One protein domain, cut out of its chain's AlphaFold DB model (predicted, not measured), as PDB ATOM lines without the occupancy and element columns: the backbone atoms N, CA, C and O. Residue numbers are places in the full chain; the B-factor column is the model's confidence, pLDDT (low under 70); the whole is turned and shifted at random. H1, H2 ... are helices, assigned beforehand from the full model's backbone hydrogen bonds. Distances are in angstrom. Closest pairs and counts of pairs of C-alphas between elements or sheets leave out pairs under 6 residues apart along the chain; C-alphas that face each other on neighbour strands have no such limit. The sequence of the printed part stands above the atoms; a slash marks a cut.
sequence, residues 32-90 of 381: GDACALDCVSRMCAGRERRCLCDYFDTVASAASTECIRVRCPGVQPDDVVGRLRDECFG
ATOM      1  N   GLY A  32     -20.532   5.296  38.369       77.75
ATOM      2  CA  GLY A  32     -19.833   4.491  39.379       77.75
ATOM      3  C   GLY A  32     -19.931   5.047  40.804       77.75
ATOM      4  O   GLY A  32     -20.032   4.278  41.757       77.75
ATOM      5  N   ASP A  33     -19.973   6.373  40.959       87.19
ATOM      6  CA  ASP A  33     -19.809   7.049  42.252       87.19
ATOM      7  C   ASP A  33     -21.140   7.606  42.778       87.19
ATOM      8  O   ASP A  33     -21.329   8.812  42.963       87.19
ATOM      9  N   ALA A  34     -22.085   6.704  43.063       88.50
ATOM     10  CA  ALA A  34     -23.417   7.044  43.580       88.50
ATOM     11  C   ALA A  34     -23.385   7.939  44.841       88.50
ATOM     12  O   ALA A  34     -24.288   8.750  45.048       88.50
ATOM     13  N   CYS A  35     -22.329   7.830  45.657       93.06
ATOM     14  CA  CYS A  35     -22.093   8.688  46.820       93.06
ATOM     15  C   CYS A  35     -21.804  10.150  46.428       93.06
ATOM     16  O   CYS A  35     -22.412  11.072  46.975       93.06
ATOM     17  N   ALA A  36     -20.922  10.373  45.446       91.69
ATOM     18  CA  ALA A  36     -20.587  11.716  44.975       91.69
ATOM     19  C   ALA A  36     -21.798  12.378  44.295       91.69
ATOM     20  O   ALA A  36     -22.079  13.557  44.528       91.69
ATOM     21  N   LEU A  37     -22.580  11.595  43.541       88.69
ATOM     22  CA  LEU A  37     -23.846  12.045  42.961       88.69
ATOM     23  C   LEU A  37     -24.876  12.475  44.021       88.69
ATOM     24  O   LEU A  37     -25.605  13.431  43.764       88.69
ATOM     25  N   ASP A  38     -24.940  11.853  45.209       91.12
ATOM     26  CA  ASP A  38     -25.820  12.331  46.294       91.12
ATOM     27  C   ASP A  38     -25.412  13.736  46.764       91.12
ATOM     28  O   ASP A  38     -26.247  14.643  46.771       91.12
ATOM     29  N   CYS A  39     -24.120  13.938  47.056       92.12
ATOM     30  CA  CYS A  39     -23.572  15.238  47.460       92.12
ATOM     31  C   CYS A  39     -23.855  16.343  46.433       92.12
ATOM     32  O   CYS A  39     -24.318  17.420  46.808       92.12
ATOM     33  N   VAL A  40     -23.627  16.075  45.143       89.50
ATOM     34  CA  VAL A  40     -23.852  17.065  44.076       89.50
ATOM     35  C   VAL A  40     -25.347  17.286  43.808       89.50
ATOM     36  O   VAL A  40     -25.780  18.421  43.607       89.50
ATOM     37  N   SER A  41     -26.178  16.239  43.871       87.56
ATOM     38  CA  SER A  41     -27.618  16.348  43.576       87.56
ATOM     39  C   SER A  41     -28.411  17.210  44.562       87.56
ATOM     40  O   SER A  41     -29.496  17.675  44.219       87.56
ATOM     41  N   ARG A  42     -27.864  17.499  45.750       87.06
ATOM     42  CA  ARG A  42     -28.461  18.444  46.712       87.06
ATOM     43  C   ARG A  42     -28.509  19.888  46.202       87.06
ATOM     44  O   ARG A  42     -29.381  20.631  46.636       87.06
ATOM     45  N   MET A  43     -27.613  20.266  45.286       83.06
ATOM     46  CA  MET A  43     -27.621  21.580  44.623       83.06
ATOM     47  C   MET A  43     -28.679  21.655  43.508       83.06
ATOM     48  O   MET A  43     -29.246  22.712  43.256       83.06
ATOM     49  N   CYS A  44     -28.952  20.527  42.844       87.44
ATOM     50  CA  CYS A  44     -29.772  20.445  41.636       87.44
ATOM     51  C   CYS A  44     -30.946  19.475  41.811       87.44
ATOM     52  O   CYS A  44     -30.856  18.283  41.491       87.44
ATOM     53  N   ALA A  45     -32.076  20.017  42.269       79.06
ATOM     54  CA  ALA A  45     -33.337  19.290  42.369       79.06
ATOM     55  C   ALA A  45     -33.709  18.652  41.014       79.06
ATOM     56  O   ALA A  45     -33.945  19.351  40.032       79.06
ATOM     57  N   GLY A  46     -33.748  17.316  40.972       75.31
ATOM     58  CA  GLY A  46     -34.085  16.534  39.775       75.31
ATOM     59  C   GLY A  46     -32.910  15.864  39.052       75.31
ATOM     60  O   GLY A  46     -33.155  15.139  38.094       75.31
ATOM     61  N   ARG A  47     -31.650  16.046  39.494       76.62
ATOM     62  CA  ARG A  47     -30.458  15.447  38.843       76.62
ATOM     63  C   ARG A  47     -30.402  15.713  37.326       76.62
ATOM     64  O   ARG A  47     -29.970  14.867  36.550       76.62
ATOM     65  N   GLU A  48     -30.835  16.890  36.881       87.50
ATOM     66  CA  GLU A  48     -30.717  17.260  35.470       87.50
ATOM     67  C   GLU A  48     -29.276  17.662  35.143       87.50
ATOM     68  O   GLU A  48     -28.743  18.603  35.733       87.50
ATOM     69  N   ARG A  49     -28.666  17.005  34.148       85.94
ATOM     70  CA  ARG A  49     -27.310  17.320  33.655       85.94
ATOM     71  C   ARG A  49     -27.120  18.814  33.352       85.94
ATOM     72  O   ARG A  49     -26.084  19.369  33.687       85.94
ATOM     73  N   ARG A  50     -28.143  19.474  32.787       88.06
ATOM     74  CA  ARG A  50     -28.129  20.922  32.499       88.06
ATOM     75  C   ARG A  50     -27.919  21.759  33.757       88.06
ATOM     76  O   ARG A  50     -27.043  22.606  33.756       88.06
ATOM     77  N   CYS A  51     -28.628  21.453  34.845       90.62
ATOM     78  CA  CYS A  51     -28.448  22.153  36.116       90.62
ATOM     79  C   CYS A  51     -27.021  21.984  36.666       90.62
ATOM     80  O   CYS A  51     -26.428  22.959  37.114       90.62
ATOM     81  N   LEU A  52     -26.428  20.783  36.583       89.88
ATOM     82  CA  LEU A  52     -25.040  20.594  37.027       89.88
ATOM     83  C   LEU A  52     -24.032  21.418  36.208       89.88
ATOM     84  O   LEU A  52     -23.027  21.848  36.766       89.88
ATOM     85  N   CYS A  53     -24.289  21.627  34.915       93.31
ATOM     86  CA  CYS A  53     -23.415  22.422  34.053       93.31
ATOM     87  C   CYS A  53     -23.638  23.933  34.219       93.31
ATOM     88  O   CYS A  53     -22.662  24.672  34.312       93.31
ATOM     89  N   ASP A  54     -24.892  24.382  34.337       93.50
ATOM     90  CA  ASP A  54     -25.244  25.788  34.598       93.50
ATOM     91  C   ASP A  54     -24.687  26.270  35.955       93.50
ATOM     92  O   ASP A  54     -24.291  27.425  36.092       93.50
ATOM     93  N   TYR A  55     -24.613  25.376  36.950       92.19
ATOM     94  CA  TYR A  55     -24.076  25.645  38.290       92.19
ATOM     95  C   TYR A  55     -22.701  24.996  38.534       92.19
ATOM     96  O   TYR A  55     -22.351  24.711  39.684       92.19
ATOM     97  N   PHE A  56     -21.906  24.758  37.481       93.19
ATOM     98  CA  PHE A  56     -20.621  24.057  37.602       93.19
ATOM     99  C   PHE A  56     -19.694  24.696  38.648       93.19
ATOM    100  O   PHE A  56     -19.149  23.977  39.480       93.19
ATOM    101  N   ASP A  57     -19.564  26.026  38.685       91.19
ATOM    102  CA  ASP A  57     -18.701  26.711  39.663       91.19
ATOM    103  C   ASP A  57     -19.198  26.552  41.110       91.19
ATOM    104  O   ASP A  57     -18.406  26.431  42.046       91.19
ATOM    105  N   THR A  58     -20.517  26.471  41.315       89.69
ATOM    106  CA  THR A  58     -21.106  26.172  42.628       89.69
ATOM    107  C   THR A  58     -20.841  24.716  43.025       89.69
ATOM    108  O   THR A  58     -20.510  24.433  44.179       89.69
ATOM    109  N   VAL A  59     -20.918  23.793  42.062       87.56
ATOM    110  CA  VAL A  59     -20.610  22.362  42.226       87.56
ATOM    111  C   VAL A  59     -19.102  22.090  42.350       87.56
ATOM    112  O   VAL A  59     -18.725  21.086  42.952       87.56
ATOM    113  N   ALA A  60     -18.238  22.987  41.879       89.25
ATOM    114  CA  ALA A  60     -16.788  22.953  42.071       89.25
ATOM    115  C   ALA A  60     -16.325  23.710  43.337       89.25
ATOM    116  O   ALA A  60     -15.130  23.740  43.635       89.25
ATOM    117  N   SER A  61     -17.245  24.321  44.092       92.75
ATOM    118  CA  SER A  61     -16.914  25.083  45.301       92.75
ATOM    119  C   SER A  61     -16.427  24.204  46.465       92.75
ATOM    120  O   SER A  61     -16.584  22.980  46.497       92.75
ATOM    121  N   ALA A  62     -15.861  24.844  47.492       86.06
ATOM    122  CA  ALA A  62     -15.391  24.156  48.698       86.06
ATOM    123  C   ALA A  62     -16.489  23.324  49.403       86.06
ATOM    124  O   ALA A  62     -16.194  22.307  50.021       86.06
ATOM    125  N   ALA A  63     -17.764  23.719  49.300       86.38
ATOM    126  CA  ALA A  63     -18.860  23.070  50.025       86.38
ATOM    127  C   ALA A  63     -19.214  21.670  49.485       86.38
ATOM    128  O   ALA A  63     -19.500  20.750  50.255       86.38
ATOM    129  N   SER A  64     -19.191  21.485  48.163       88.50
ATOM    130  CA  SER A  64     -19.440  20.187  47.523       88.50
ATOM    131  C   SER A  64     -18.244  19.247  47.679       88.50
ATOM    132  O   SER A  64     -18.427  18.070  47.986       88.50
ATOM    133  N   THR A  65     -17.024  19.769  47.526       92.19
ATOM    134  CA  THR A  65     -15.787  19.000  47.718       92.19
ATOM    135  C   THR A  65     -15.631  18.524  49.164       92.19
ATOM    136  O   THR A  65     -15.233  17.378  49.376       92.19
ATOM    137  N   GLU A  66     -16.051  19.318  50.153       94.50
ATOM    138  CA  GLU A  66     -16.102  18.885  51.554       94.50
ATOM    139  C   GLU A  66     -17.168  17.800  51.793       94.50
ATOM    140  O   GLU A  66     -16.891  16.802  52.457       94.50
ATOM    141  N   CYS A  67     -18.353  17.906  51.175       94.44
ATOM    142  CA  CYS A  67     -19.354  16.830  51.223       94.44
ATOM    143  C   CYS A  67     -18.789  15.505  50.684       94.44
ATOM    144  O   CYS A  67     -18.959  14.464  51.322       94.44
ATOM    145  N   ILE A  68     -18.087  15.544  49.543       94.38
ATOM    146  CA  ILE A  68     -17.463  14.363  48.926       94.38
ATOM    147  C   ILE A  68     -16.384  13.782  49.850       94.38
ATOM    148  O   ILE A  68     -16.421  12.585  50.127       94.38
ATOM    149  N   ARG A  69     -15.483  14.610  50.400       95.19
ATOM    150  CA  ARG A  69     -14.439  14.159  51.344       95.19
ATOM    151  C   ARG A  69     -15.011  13.493  52.596       95.19
ATOM    152  O   ARG A  69     -14.498  12.461  53.019       95.19
ATOM    153  N   VAL A  70     -16.063  14.068  53.179       96.38
ATOM    154  CA  VAL A  70     -16.655  13.579  54.435       96.38
ATOM    155  C   VAL A  70     -17.526  12.336  54.225       96.38
ATOM    156  O   VAL A  70     -17.544  11.455  55.084       96.38
ATOM    157  N   ARG A  71     -18.264  12.238  53.108       95.75
ATOM    158  CA  ARG A  71     -19.209  11.127  52.867       95.75
ATOM    159  C   ARG A  71     -18.669   9.990  52.010       95.75
ATOM    160  O   ARG A  71     -19.169   8.875  52.147       95.75
ATOM    161  N   CYS A  72     -17.703  10.250  51.133       95.94
ATOM    162  CA  CYS A  72     -17.258   9.313  50.101       95.94
ATOM    163  C   CYS A  72     -15.757   8.991  50.252       95.94
ATOM    164  O   CYS A  72     -14.959   9.341  49.379       95.94
ATOM    165  N   PRO A  73     -15.339   8.336  51.357       92.44
ATOM    166  CA  PRO A  73     -13.937   8.002  51.586       92.44
ATOM    167  C   PRO A  73     -13.405   7.110  50.456       92.44
ATOM    168  O   PRO A  73     -13.949   6.041  50.187       92.44
ATOM    169  N   GLY A  74     -12.335   7.564  49.800       92.38
ATOM    170  CA  GLY A  74     -11.740   6.910  48.629       92.38
ATOM    171  C   GLY A  74     -12.074   7.564  47.283       92.38
ATOM    172  O   GLY A  74     -11.420   7.242  46.296       92.38
ATOM    173  N   VAL A  75     -13.018   8.512  47.232       94.25
ATOM    174  CA  VAL A  75     -13.292   9.321  46.033       94.25
ATOM    175  C   VAL A  75     -12.536  10.647  46.130       94.25
ATOM    176  O   VAL A  75     -12.781  11.446  47.034       94.25
ATOM    177  N   GLN A  76     -11.624  10.904  45.191       95.06
ATOM    178  CA  GLN A  76     -10.956  12.202  45.075       95.06
ATOM    179  C   GLN A  76     -11.952  13.245  44.533       95.06
ATOM    180  O   GLN A  76     -12.523  13.027  43.461       95.06
ATOM    181  N   PRO A  77     -12.173  14.384  45.217       93.00
ATOM    182  CA  PRO A  77     -13.097  15.411  44.733       93.00
ATOM    183  C   PRO A  77     -12.666  15.981  43.374       93.00
ATOM    184  O   PRO A  77     -13.515  16.232  42.521       93.00
ATOM    185  N   ASP A  78     -11.359  16.113  43.143       93.50
ATOM    186  CA  ASP A  78     -10.785  16.616  41.893       93.50
ATOM    187  C   ASP A  78     -11.093  15.711  40.685       93.50
ATOM    188  O   ASP A  78     -11.366  16.221  39.599       93.50
ATOM    189  N   ASP A  79     -11.157  14.385  40.870       93.38
ATOM    190  CA  ASP A  79     -11.551  13.446  39.808       93.38
ATOM    191  C   ASP A  79     -13.037  13.596  39.442       93.38
ATOM    192  O   ASP A  79     -13.403  13.521  38.266       93.38
ATOM    193  N   VAL A  80     -13.902  13.841  40.433       92.12
ATOM    194  CA  VAL A  80     -15.342  14.071  40.214       92.12
ATOM    195  C   VAL A  80     -15.566  15.395  39.483       92.12
ATOM    196  O   VAL A  80     -16.295  15.431  38.490       92.12
ATOM    197  N   VAL A  81     -14.909  16.471  39.929       92.81
ATOM    198  CA  VAL A  81     -14.978  17.795  39.287       92.81
ATOM    199  C   VAL A  81     -14.370  17.752  37.880       92.81
ATOM    200  O   VAL A  81     -14.939  18.330  36.955       92.81
ATOM    201  N   GLY A  82     -13.272  17.015  37.684       92.81
ATOM    202  CA  GLY A  82     -12.645  16.797  36.380       92.81
ATOM    203  C   GLY A  82     -13.562  16.070  35.393       92.81
ATOM    204  O   GLY A  82     -13.768  16.556  34.282       92.81
ATOM    205  N   ARG A  83     -14.190  14.959  35.807       90.50
ATOM    206  CA  ARG A  83     -15.181  14.253  34.970       90.50
ATOM    207  C   ARG A  83     -16.402  15.118  34.672       90.50
ATOM    208  O   ARG A  83     -16.873  15.117  33.541       90.50
ATOM    209  N   LEU A  84     -16.897  15.874  35.653       90.75
ATOM    210  CA  LEU A  84     -18.032  16.771  35.444       90.75
ATOM    211  C   LEU A  84     -17.684  17.906  34.466       90.75
ATOM    212  O   LEU A  84     -18.504  18.251  33.618       90.75
ATOM    213  N   ARG A  85     -16.455  18.439  34.521       93.31
ATOM    214  CA  ARG A  85     -15.951  19.422  33.551       93.31
ATOM    215  C   ARG A  85     -15.883  18.827  32.143       93.31
ATOM    216  O   ARG A  85     -16.396  19.447  31.215       93.31
ATOM    217  N   ASP A  86     -15.309  17.634  31.997       92.50
ATOM    218  CA  ASP A  86     -15.238  16.912  30.717       92.50
ATOM    219  C   ASP A  86     -16.638  16.632  30.129       92.50
ATOM    220  O   ASP A  86     -16.816  16.718  28.914       92.50
ATOM    221  N   GLU A  87     -17.641  16.324  30.964       89.75
ATOM    222  CA  GLU A  87     -19.027  16.124  30.511       89.75
ATOM    223  C   GLU A  87     -19.755  17.431  30.155       89.75
ATOM    224  O   GLU A  87     -20.544  17.439  29.209       89.75
ATOM    225  N   CYS A  88     -19.520  18.522  30.891       91.56
ATOM    226  CA  CYS A  88     -20.237  19.788  30.701       91.56
ATOM    227  C   CYS A  88     -19.653  20.675  29.595       91.56
ATOM    228  O   CYS A  88     -20.408  21.295  28.848       91.56
ATOM    229  N   PHE A  89     -18.326  20.740  29.480       90.88
ATOM    230  CA  PHE A  89     -17.632  21.607  28.518       90.88
ATOM    231  C   PHE A  89     -17.098  20.844  27.301       90.88
ATOM    232  O   PHE A  89     -16.618  21.453  26.346       90.88
ATOM    233  N   GLY A  90     -17.208  19.514  27.323       86.44
ATOM    234  CA  GLY A  90     -16.537  18.635  26.382       86.44
ATOM    235  C   GLY A  90     -15.046  18.534  26.691       86.44
ATOM    236  O   GLY A  90     -14.398  19.481  27.141       86.44
TER     237      GLY A  90
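What this domain is: This is residues 32 to 90 of the 381 residues of an uncharacterized protein of Metarhizium rileyi (strain RCEF 4871) (UniProt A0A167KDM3). You are looking at a small rounded ball of five helices, in which the longest, H5, runs as a bar over one side of the other four, from Pro 77 beside H4 to its last turns beside H2. Under it, H1 and H4 lie side by side and run opposite ways, while the short helices H2 and H3 lead the chain round from H1 to H4. The printed part has 59 residues with five named helices, in the order H1, H2, H3, H4, H5, and no named strand; the class is all helix. It is compact, with a radius of gyration of the C-alphas of 10.3 A, and spans 27 by 23 by 22 A.

Where its parts are: Start at Gly 32 and find C-alpha 34 at (-23.417, 7.044, 43.580), where H1 begins; it holds residues 34 to 41 and measures 10.2 A from first to last C-alpha. Next come H2, residues 49 to 54, 8.8 A long, and H3, residues 56 to 59, 4.9 A long. H4, residues 62 to 71, begins at C-alpha 62 at (-15.391, 24.156, 48.698) and is 14.2 A long. H5, residues 77 to 89, is 17.9 A long and ends at C-alpha 89 at (-17.632, 21.607, 28.518).

How they stand to each other: Look first at H1 and H4, which touch at a shallow tilt of 29 degrees, opposite ways; their closest C-alphas, those of Ala 36 and Ile 68, are 5.7 A apart. H4 and H5 only just touch, with 3 pairs of C-alphas within 8 A, at a steep tilt of 56 degrees, opposite ways. Of H5, residue 77 alone touches H4; the closest C-alphas of the two helices, those of Thr 65 and Pro 77, are 5.4 A apart. Farther along, residues 84 to 88 of H5 alone touch H2, again only just, with 3 pairs; the closest C-alphas, those of Cys 53 and Cys 88, are 5.3 A apart, and the two lines are about perpendicular at 88 degrees. H3 touches no helix but is near H2 and H5; its C-alpha 59 is 7.1 A from that of Leu 52 in H2. H1 and H5 are close but not clearly touching, with the C-alphas of Ala 36 and Val 80 closest at 7.5 A. H2 and H4 are apart. In H1, H2, H4 and H5 every O i to N i+4 pair is within hydrogen-bond range; H3 is too short for such a pair, and its one O i to N i+3 pair is within range.

The domain as a whole: The C-alphas farthest apart are those of Val 70 and Gly 90, at 28.5 A. Read from residue 32 to 90 and you meet no cut. The links H2 to H3, H3 to H4 and H4 to H5 are tight, and that from H1 to H2, with 7 residues, is short. In the B-factor column the mean pLDDT of the printed part is 90.1, and no printed residue is under 70.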